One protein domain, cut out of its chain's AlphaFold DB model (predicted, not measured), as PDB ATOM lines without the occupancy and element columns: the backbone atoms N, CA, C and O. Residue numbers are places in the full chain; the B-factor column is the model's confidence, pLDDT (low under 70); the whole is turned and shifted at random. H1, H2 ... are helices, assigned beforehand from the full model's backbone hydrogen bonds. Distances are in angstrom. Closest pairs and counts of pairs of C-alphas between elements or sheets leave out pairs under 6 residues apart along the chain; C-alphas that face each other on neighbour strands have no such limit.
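AT A GLANCE: This is residues 2 to 62 of the 179 residues of an uncharacterized protein of Andreprevotia lacus DSM 23236 (UniProt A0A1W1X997). H5 lies in the middle, and H2 and H3, at right angles to each other, pack on it. Short H1 and H4 lie far out, and residues 51 to 62 form a tail with no named element. The printed part, 61 residues, is all helix, H1 to H5, and compact: radius of gyration of the C-alphas 10.8 A, spans 28 by 23 by 23 A.

HOW THE PARTS SIT: H1, residues 3 to 7, and H5, residues 41 to 50, are close but not clearly touching, the closest C-alphas, Thr 7 and Arg 46, 7.8 A apart. H2, residues 10 to 17, touches H5, closest C-alphas Leu 16 and Ala 42, 6.4 A. H3, residues 19 to 30, touches H5 at a steep tilt of 65 degrees, closest C-alphas Arg 26 and Val 44, 5.9 A. H4, residues 34 to 37, touches H3, closest C-alphas Ile 30 and Ser 36, 5.5 A. Every O i to N i+4 pair is within hydrogen-bond range in H1, H2, H3 and H5; H4 is too short for one.

IN THESE COORDINATES: From first to last C-alpha H3 measures 15.9 A and H5 14.2 A. C-alpha 3 is at (159.166, 181.577, 157.766), C-alpha 50 at (151.868, 185.830, 160.992).

THE WHOLE: The printed part has no cut. pLDDT is under 70 at residues 2 to 8, 32 to 38 and 51 to 62.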
ATOM      1  N   SER A   2     162.238 184.319 155.254       41.38
ATOM      2  CA  SER A   2     161.747 182.938 155.242       41.38
ATOM      3  C   SER A   2     161.097 182.612 156.588       41.38
ATOM      4  O   SER A   2     161.602 183.025 157.630       41.38
ATOM      5  N   PHE A   3     159.975 181.891 156.576       43.41
ATOM      6  CA  PHE A   3     159.166 181.577 157.766       43.41
ATOM      7  C   PHE A   3     159.934 180.760 158.831       43.41
ATOM      8  O   PHE A   3     159.666 180.865 160.028       43.41
ATOM      9  N   ASP A   4     160.962 180.026 158.401       49.78
ATOM     10  CA  ASP A   4     161.881 179.274 159.262       49.78
ATOM     11  C   ASP A   4     162.676 180.183 160.221       49.78
ATOM     12  O   ASP A   4     162.840 179.898 161.409       49.78
ATOM     13  N   GLU A   5     163.074 181.361 159.733       54.72
ATOM     14  CA  GLU A   5     163.796 182.375 160.507       54.72
ATOM     15  C   GLU A   5     162.881 183.031 161.551       54.72
ATOM     16  O   GLU A   5     163.319 183.436 162.629       54.72
ATOM     17  N   PHE A   6     161.579 183.082 161.257       55.06
ATOM     18  CA  PHE A   6     160.583 183.696 162.123       55.06
ATOM     19  C   PHE A   6     160.306 182.854 163.375       55.06
ATOM     20  O   PHE A   6     160.254 183.383 164.484       55.06
ATOM     21  N   THR A   7     160.201 181.532 163.224       57.94
ATOM     22  CA  THR A   7     159.977 180.616 164.360       57.94
ATOM     23  C   THR A   7     161.205 180.536 165.279       57.94
ATOM     24  O   THR A   7     161.072 180.364 166.491       57.94
ATOM     25  N   HIS A   8     162.402 180.759 164.726       59.84
ATOM     26  CA  HIS A   8     163.655 180.879 165.480       59.84
ATOM     27  C   HIS A   8     163.931 182.297 166.012       59.84
ATOM     28  O   HIS A   8     164.876 182.501 166.792       59.84
ATOM     29  N   SER A   9     163.093 183.273 165.648       70.06
ATOM     30  CA  SER A   9     163.266 184.666 166.046       70.06
ATOM     31  C   SER A   9     163.297 184.803 167.566       70.06
ATOM     32  O   SER A   9     162.514 184.194 168.301       70.06
ATOM     33  N   ALA A  10     164.228 185.625 168.052       73.62
ATOM     34  CA  ALA A  10     164.348 185.928 169.472       73.62
ATOM     35  C   ALA A  10     163.056 186.544 170.032       73.62
ATOM     36  O   ALA A  10     162.709 186.275 171.177       73.62
ATOM     37  N   GLU A  11     162.310 187.299 169.216       76.38
ATOM     38  CA  GLU A  11     161.026 187.883 169.614       76.38
ATOM     39  C   GLU A  11     159.967 186.812 169.888       76.38
ATOM     40  O   GLU A  11     159.277 186.883 170.902       76.38
ATOM     41  N   PHE A  12     159.869 185.800 169.022       78.69
ATOM     42  CA  PHE A  12     158.917 184.704 169.195       78.69
ATOM     43  C   PHE A  12     159.239 183.900 170.456       78.69
ATOM     44  O   PHE A  12     158.360 183.655 171.278       78.69
ATOM     45  N   ARG A  13     160.516 183.551 170.652       77.75
ATOM     46  CA  ARG A  13     160.972 182.806 171.836       77.75
ATOM     47  C   ARG A  13     160.775 183.593 173.129       77.75
ATOM     48  O   ARG A  13     160.366 183.016 174.131       77.75
ATOM     49  N   HIS A  14     161.028 184.900 173.106       82.12
ATOM     50  CA  HIS A  14     160.807 185.767 174.259       82.12
ATOM     51  C   HIS A  14     159.314 185.916 174.575       82.12
ATOM     52  O   HIS A  14     158.924 185.767 175.727       82.12
ATOM     53  N   ALA A  15     158.470 186.118 173.559       82.31
ATOM     54  CA  ALA A  15     157.022 186.180 173.734       82.31
ATOM     55  C   ALA A  15     156.437 184.849 174.225       82.31
ATOM     56  O   ALA A  15     155.519 184.864 175.035       82.31
ATOM     57  N   LEU A  16     156.974 183.709 173.773       83.88
ATOM     58  CA  LEU A  16     156.564 182.379 174.233       83.88
ATOM     59  C   LEU A  16     156.951 182.134 175.696       83.88
ATOM     60  O   LEU A  16     156.204 181.488 176.424       83.88
ATOM     61  N   ALA A  17     158.095 182.666 176.132       84.12
ATOM     62  CA  ALA A  17     158.520 182.621 177.529       84.12
ATOM     63  C   ALA A  17     157.725 183.589 178.433       84.12
ATOM     64  O   ALA A  17     157.701 183.412 179.651       84.12
ATOM     65  N   ASP A  18     157.069 184.599 177.855       86.00
ATOM     66  CA  ASP A  18     156.286 185.608 178.567       86.00
ATOM     67  C   ASP A  18     154.796 185.215 178.623       86.00
ATOM     68  O   ASP A  18     153.995 185.473 177.717       86.00
ATOM     69  N   ALA A  19     154.405 184.585 179.732       82.56
ATOM     70  CA  ALA A  19     153.042 184.098 179.935       82.56
ATOM     71  C   ALA A  19     151.976 185.214 179.885       82.56
ATOM     72  O   ALA A  19     150.835 184.952 179.494       82.56
ATOM     73  N   ASP A  20     152.306 186.452 180.260       84.62
ATOM     74  CA  ASP A  20     151.380 187.588 180.194       84.62
ATOM     75  C   ASP A  20     151.141 188.038 178.750       84.62
ATOM     76  O   ASP A  20     150.009 188.356 178.367       84.62
ATOM     77  N   THR A  21     152.188 188.003 177.930       83.88
ATOM     78  CA  THR A  21     152.127 188.263 176.493       83.88
ATOM     79  C   THR A  21     151.281 187.206 175.803       83.88
ATOM     80  O   THR A  21     150.337 187.559 175.094       83.88
ATOM     81  N   VAL A  22     151.522 185.924 176.085       84.69
ATOM     82  CA  VAL A  22     150.694 184.823 175.573       84.69
ATOM     83  C   VAL A  22     149.234 185.002 175.982       84.69
ATOM     84  O   VAL A  22     148.351 184.966 175.130       84.69
ATOM     85  N   ARG A  23     148.947 185.239 177.269       83.06
ATOM     86  CA  ARG A  23     147.569 185.419 177.767       83.06
ATOM     87  C   ARG A  23     146.870 186.615 177.126       83.06
ATOM     88  O   ARG A  23     145.674 186.536 176.841       83.06
ATOM     89  N   ARG A  24     147.592 187.716 176.892       84.44
ATOM     90  CA  ARG A  24     147.068 188.909 176.210       84.44
ATOM     91  C   ARG A  24     146.727 188.598 174.762       84.44
ATOM     92  O   ARG A  24     145.607 188.872 174.340       84.44
ATOM     93  N   VAL A  25     147.678 188.019 174.034       84.06
ATOM     94  CA  VAL A  25     147.496 187.656 172.629       84.06
ATOM     95  C   VAL A  25     146.354 186.657 172.502       84.06
ATOM     96  O   VAL A  25     145.448 186.885 171.715       84.06
ATOM     97  N   ARG A  26     146.316 185.619 173.344       84.06
ATOM     98  CA  ARG A  26     145.242 184.621 173.372       84.06
ATOM     99  C   ARG A  26     143.878 185.249 173.600       84.06
ATOM    100  O   ARG A  26     142.944 184.913 172.893       84.06
ATOM    101  N   ARG A  27     143.752 186.188 174.544       82.06
ATOM    102  CA  ARG A  27     142.485 186.895 174.792       82.06
ATOM    103  C   ARG A  27     142.011 187.651 173.552       82.06
ATOM    104  O   ARG A  27     140.854 187.523 173.181       82.06
ATOM    105  N   GLN A  28     142.914 188.387 172.905       79.69
ATOM    106  CA  GLN A  28     142.607 189.124 171.676       79.69
ATOM    107  C   GLN A  28     142.293 188.175 170.508       79.69
ATOM    108  O   GLN A  28     141.455 188.476 169.664       79.69
ATOM    109  N   LEU A  29     142.945 187.011 170.470       78.94
ATOM    110  CA  LEU A  29     142.752 186.004 169.435       78.94
ATOM    111  C   LEU A  29     141.437 185.242 169.621       78.94
ATOM    112  O   LEU A  29     140.780 184.964 168.628       78.94
ATOM    113  N   ILE A  30     141.005 184.979 170.860       76.88
ATOM    114  CA  ILE A  30     139.729 184.316 171.184       76.88
ATOM    115  C   ILE A  30     138.529 185.110 170.657       76.88
ATOM    116  O   ILE A  30     137.573 184.509 170.175       76.88
ATOM    117  N   GLU A  31     138.592 186.445 170.676       71.00
ATOM    118  CA  GLU A  31     137.524 187.314 170.152       71.00
ATOM    119  C   GLU A  31     137.271 187.113 168.647       71.00
ATOM    120  O   GLU A  31     136.152 187.305 168.175       71.00
ATOM    121  N   ARG A  32     138.293 186.694 167.891       65.69
ATOM    122  CA  ARG A  32     138.202 186.403 166.448       65.69
ATOM    123  C   ARG A  32     138.171 184.915 166.122       65.69
ATOM    124  O   ARG A  32     137.554 184.482 165.153       65.69
ATOM    125  N   HIS A  33     138.851 184.126 166.936       69.00
ATOM    126  CA  HIS A  33     138.997 182.687 166.830       69.00
ATOM    127  C   HIS A  33     138.527 182.085 168.153       69.00
ATOM    128  O   HIS A  33     139.366 181.763 168.992       69.00
ATOM    129  N   PRO A  34     137.215 181.890 168.365       67.88
ATOM    130  CA  PRO A  34     136.694 181.332 169.617       67.88
ATOM    131  C   PRO A  34     137.267 179.940 169.943       67.88
ATOM    132  O   PRO A  34     137.339 179.551 171.104       67.88
ATOM    133  N   THR A  35     137.768 179.220 168.933       60.81
ATOM    134  CA  THR A  35     138.472 177.935 169.064       60.81
ATOM    135  C   THR A  35     139.945 178.061 169.467       60.81
ATOM    136  O   THR A  35     140.546 177.074 169.874       60.81
ATOM    137  N   SER A  36     140.535 179.262 169.448       66.44
ATOM    138  CA  SER A  36     141.922 179.488 169.897       66.44
ATOM    139  C   SER A  36     142.126 179.286 171.405       66.44
ATOM    140  O   SER A  36     143.256 179.275 171.898       66.44
ATOM    141  N   GLY A  37     141.039 179.052 172.145       67.25
ATOM    142  CA  GLY A  37     141.088 178.580 173.525       67.25
ATOM    143  C   GLY A  37     141.756 177.209 173.677       67.25
ATOM    144  O   GLY A  37     142.392 176.983 174.703       67.25
ATOM    145  N   SER A  38     141.679 176.326 172.671       69.38
ATOM    146  CA  SER A  38     142.349 175.012 172.698       69.38
ATOM    147  C   SER A  38     143.762 175.029 172.109       69.38
ATOM    148  O   SER A  38     144.513 174.074 172.285       69.38
ATOM    149  N   TRP A  39     144.157 176.116 171.441       77.00
ATOM    150  CA  TRP A  39     145.473 176.236 170.815       77.00
ATOM    151  C   TRP A  39     146.578 176.357 171.857       77.00
ATOM    152  O   TRP A  39     146.426 177.077 172.839       77.00
ATOM    153  N   SER A  40     147.713 175.705 171.624       80.38
ATOM    154  CA  SER A  40     148.925 175.887 172.426       80.38
ATOM    155  C   SER A  40     149.442 177.327 172.356       80.38
ATOM    156  O   SER A  40     149.206 178.052 171.388       80.38
ATOM    157  N   ASP A  41     150.211 177.734 173.363       83.06
ATOM    158  CA  ASP A  41     150.796 179.078 173.446       83.06
ATOM    159  C   ASP A  41     151.653 179.415 172.210       83.06
ATOM    160  O   ASP A  41     151.611 180.533 171.690       83.06
ATOM    161  N   ALA A  42     152.347 178.414 171.659       80.38
ATOM    162  CA  ALA A  42     153.087 178.536 170.408       80.38
ATOM    163  C   ALA A  42     152.167 178.770 169.202       80.38
ATOM    164  O   ALA A  42     152.467 179.622 168.370       80.38
ATOM    165  N   GLN A  43     151.037 178.061 169.100       78.38
ATOM    166  CA  GLN A  43     150.055 178.270 168.027       78.38
ATOM    167  C   GLN A  43     149.414 179.660 168.109       78.38
ATOM    168  O   GLN A  43     149.302 180.343 167.094       78.38
ATOM    169  N   VAL A  44     149.068 180.110 169.318       82.75
ATOM    170  CA  VAL A  44     148.510 181.447 169.567       82.75
ATOM    171  C   VAL A  44     149.467 182.539 169.089       82.75
ATOM    172  O   VAL A  44     149.068 183.438 168.347       82.75
ATOM    173  N   LEU A  45     150.741 182.454 169.482       83.12
ATOM    174  CA  LEU A  45     151.740 183.435 169.071       83.12
ATOM    175  C   LEU A  45     152.049 183.351 167.574       83.12
ATOM    176  O   LEU A  45     152.213 184.388 166.940       83.12
ATOM    177  N   ARG A  46     152.087 182.151 166.984       77.75
ATOM    178  CA  ARG A  46     152.355 181.971 165.547       77.75
ATOM    179  C   ARG A  46     151.314 182.666 164.682       77.75
ATOM    180  O   ARG A  46     151.693 183.408 163.783       77.75
ATOM    181  N   VAL A  47     150.030 182.483 164.989       76.69
ATOM    182  CA  VAL A  47     148.944 183.162 164.263       76.69
ATOM    183  C   VAL A  47     149.034 184.672 164.462       76.69
ATOM    184  O   VAL A  47     149.024 185.421 163.490       76.69
ATOM    185  N   TYR A  48     149.230 185.124 165.705       80.12
ATOM    186  CA  TYR A  48     149.385 186.547 165.999       80.12
ATOM    187  C   TYR A  48     150.507 187.206 165.199       80.12
ATOM    188  O   TYR A  48     150.311 188.274 164.628       80.12
ATOM    189  N   PHE A  49     151.685 186.592 165.168       76.00
ATOM    190  CA  PHE A  49     152.825 187.170 164.481       76.00
ATOM    191  C   PHE A  49     152.724 187.058 162.953       76.00
ATOM    192  O   PHE A  49     153.161 187.983 162.269       76.00
ATOM    193  N   ALA A  50     152.123 185.986 162.425       71.19
ATOM    194  CA  ALA A  50     151.868 185.830 160.992       71.19
ATOM    195  C   ALA A  50     150.855 186.864 160.471       71.19
ATOM    196  O   ALA A  50     151.019 187.403 159.382       71.19
ATOM    197  N   GLU A  51     149.839 187.198 161.271       69.12
ATOM    198  CA  GLU A  51     148.795 188.164 160.906       69.12
ATOM    199  C   GLU A  51     149.016 189.559 161.512       69.12
ATOM    200  O   GLU A  51     148.187 190.454 161.330       69.12
ATOM    201  N   ARG A  52     150.159 189.795 162.173       68.00
ATOM    202  CA  ARG A  52     150.515 191.080 162.806       68.00
ATOM    203  C   ARG A  52     150.435 192.249 161.827       68.00
ATOM    204  O   ARG A  52     150.014 193.338 162.204       68.00
ATOM    205  N   GLU A  53     150.815 192.025 160.570       57.00
ATOM    206  CA  GLU A  53     150.755 193.043 159.512       57.00
ATOM    207  C   GLU A  53     149.327 193.300 159.020       57.00
ATOM    208  O   GLU A  53     148.985 194.416 158.631       57.00
ATOM    209  N   ARG A  54     148.460 192.287 159.091       59.06
ATOM    210  CA  ARG A  54     147.046 192.394 158.722       59.06
ATOM    211  C   ARG A  54     146.228 193.055 159.833       59.06
ATOM    212  O   ARG A  54     145.178 193.636 159.551       59.06
ATOM    213  N   TRP A  55     146.706 193.003 161.080       64.00
ATOM    214  CA  TRP A  55     145.986 193.446 162.279       64.00
ATOM    215  C   TRP A  55     146.749 194.500 163.106       64.00
ATOM    216  O   TRP A  55     147.207 194.214 164.216       64.00
ATOM    217  N   PRO A  56     146.792 195.770 162.652       58.69
ATOM    218  CA  PRO A  56     147.560 196.846 163.298       58.69
ATOM    219  C   PRO A  56     147.093 197.238 164.714       58.69
ATOM    220  O   PRO A  56     147.751 198.025 165.387       58.69
ATOM    221  N   HIS A  57     145.958 196.716 165.183       60.34
ATOM    222  CA  HIS A  57     145.409 196.957 166.524       60.34
ATOM    223  C   HIS A  57     145.740 195.837 167.526       60.34
ATOM    224  O   HIS A  57     145.539 196.029 168.723       60.34
ATOM    225  N   MET A  58     146.261 194.685 167.082       60.03
ATOM    226  CA  MET A  58     146.688 193.620 167.994       60.03
ATOM    227  C   MET A  58     148.155 193.825 168.376       60.03
ATOM    228  O   MET A  58     149.071 193.731 167.561       60.03
ATOM    229  N   SER A  59     148.381 194.132 169.650       61.81
ATOM    230  CA  SER A  59     149.706 194.439 170.190       61.81
ATOM    231  C   SER A  59     150.095 193.391 171.231       61.81
ATOM    232  O   SER A  59     149.453 193.296 172.278       61.81
ATOM    233  N   ALA A  60     151.175 192.643 170.982       58.22
ATOM    234  CA  ALA A  60     151.835 191.821 171.999       58.22
ATOM    235  C   ALA A  60     152.401 192.702 173.122       58.22
ATOM    236  O   ALA A  60     152.354 192.340 174.298       58.22
ATOM    237  N   SER A  61     152.847 193.912 172.779       54.19
ATOM    238  CA  SER A  61     153.274 194.908 173.760       54.19
ATOM    239  C   SER A  61     152.081 195.510 174.508       54.19
ATOM    240  O   SER A  61     151.044 195.769 173.891       54.19
ATOM    241  N   PRO A  62     152.213 195.810 175.816       47.06
ATOM    242  CA  PRO A  62     151.283 196.721 176.456       47.06
ATOM    243  C   PRO A  62     151.409 198.030 175.687       47.06
ATOM    244  O   PRO A  62     152.509 198.580 175.597       47.06
TER     245      PRO A  62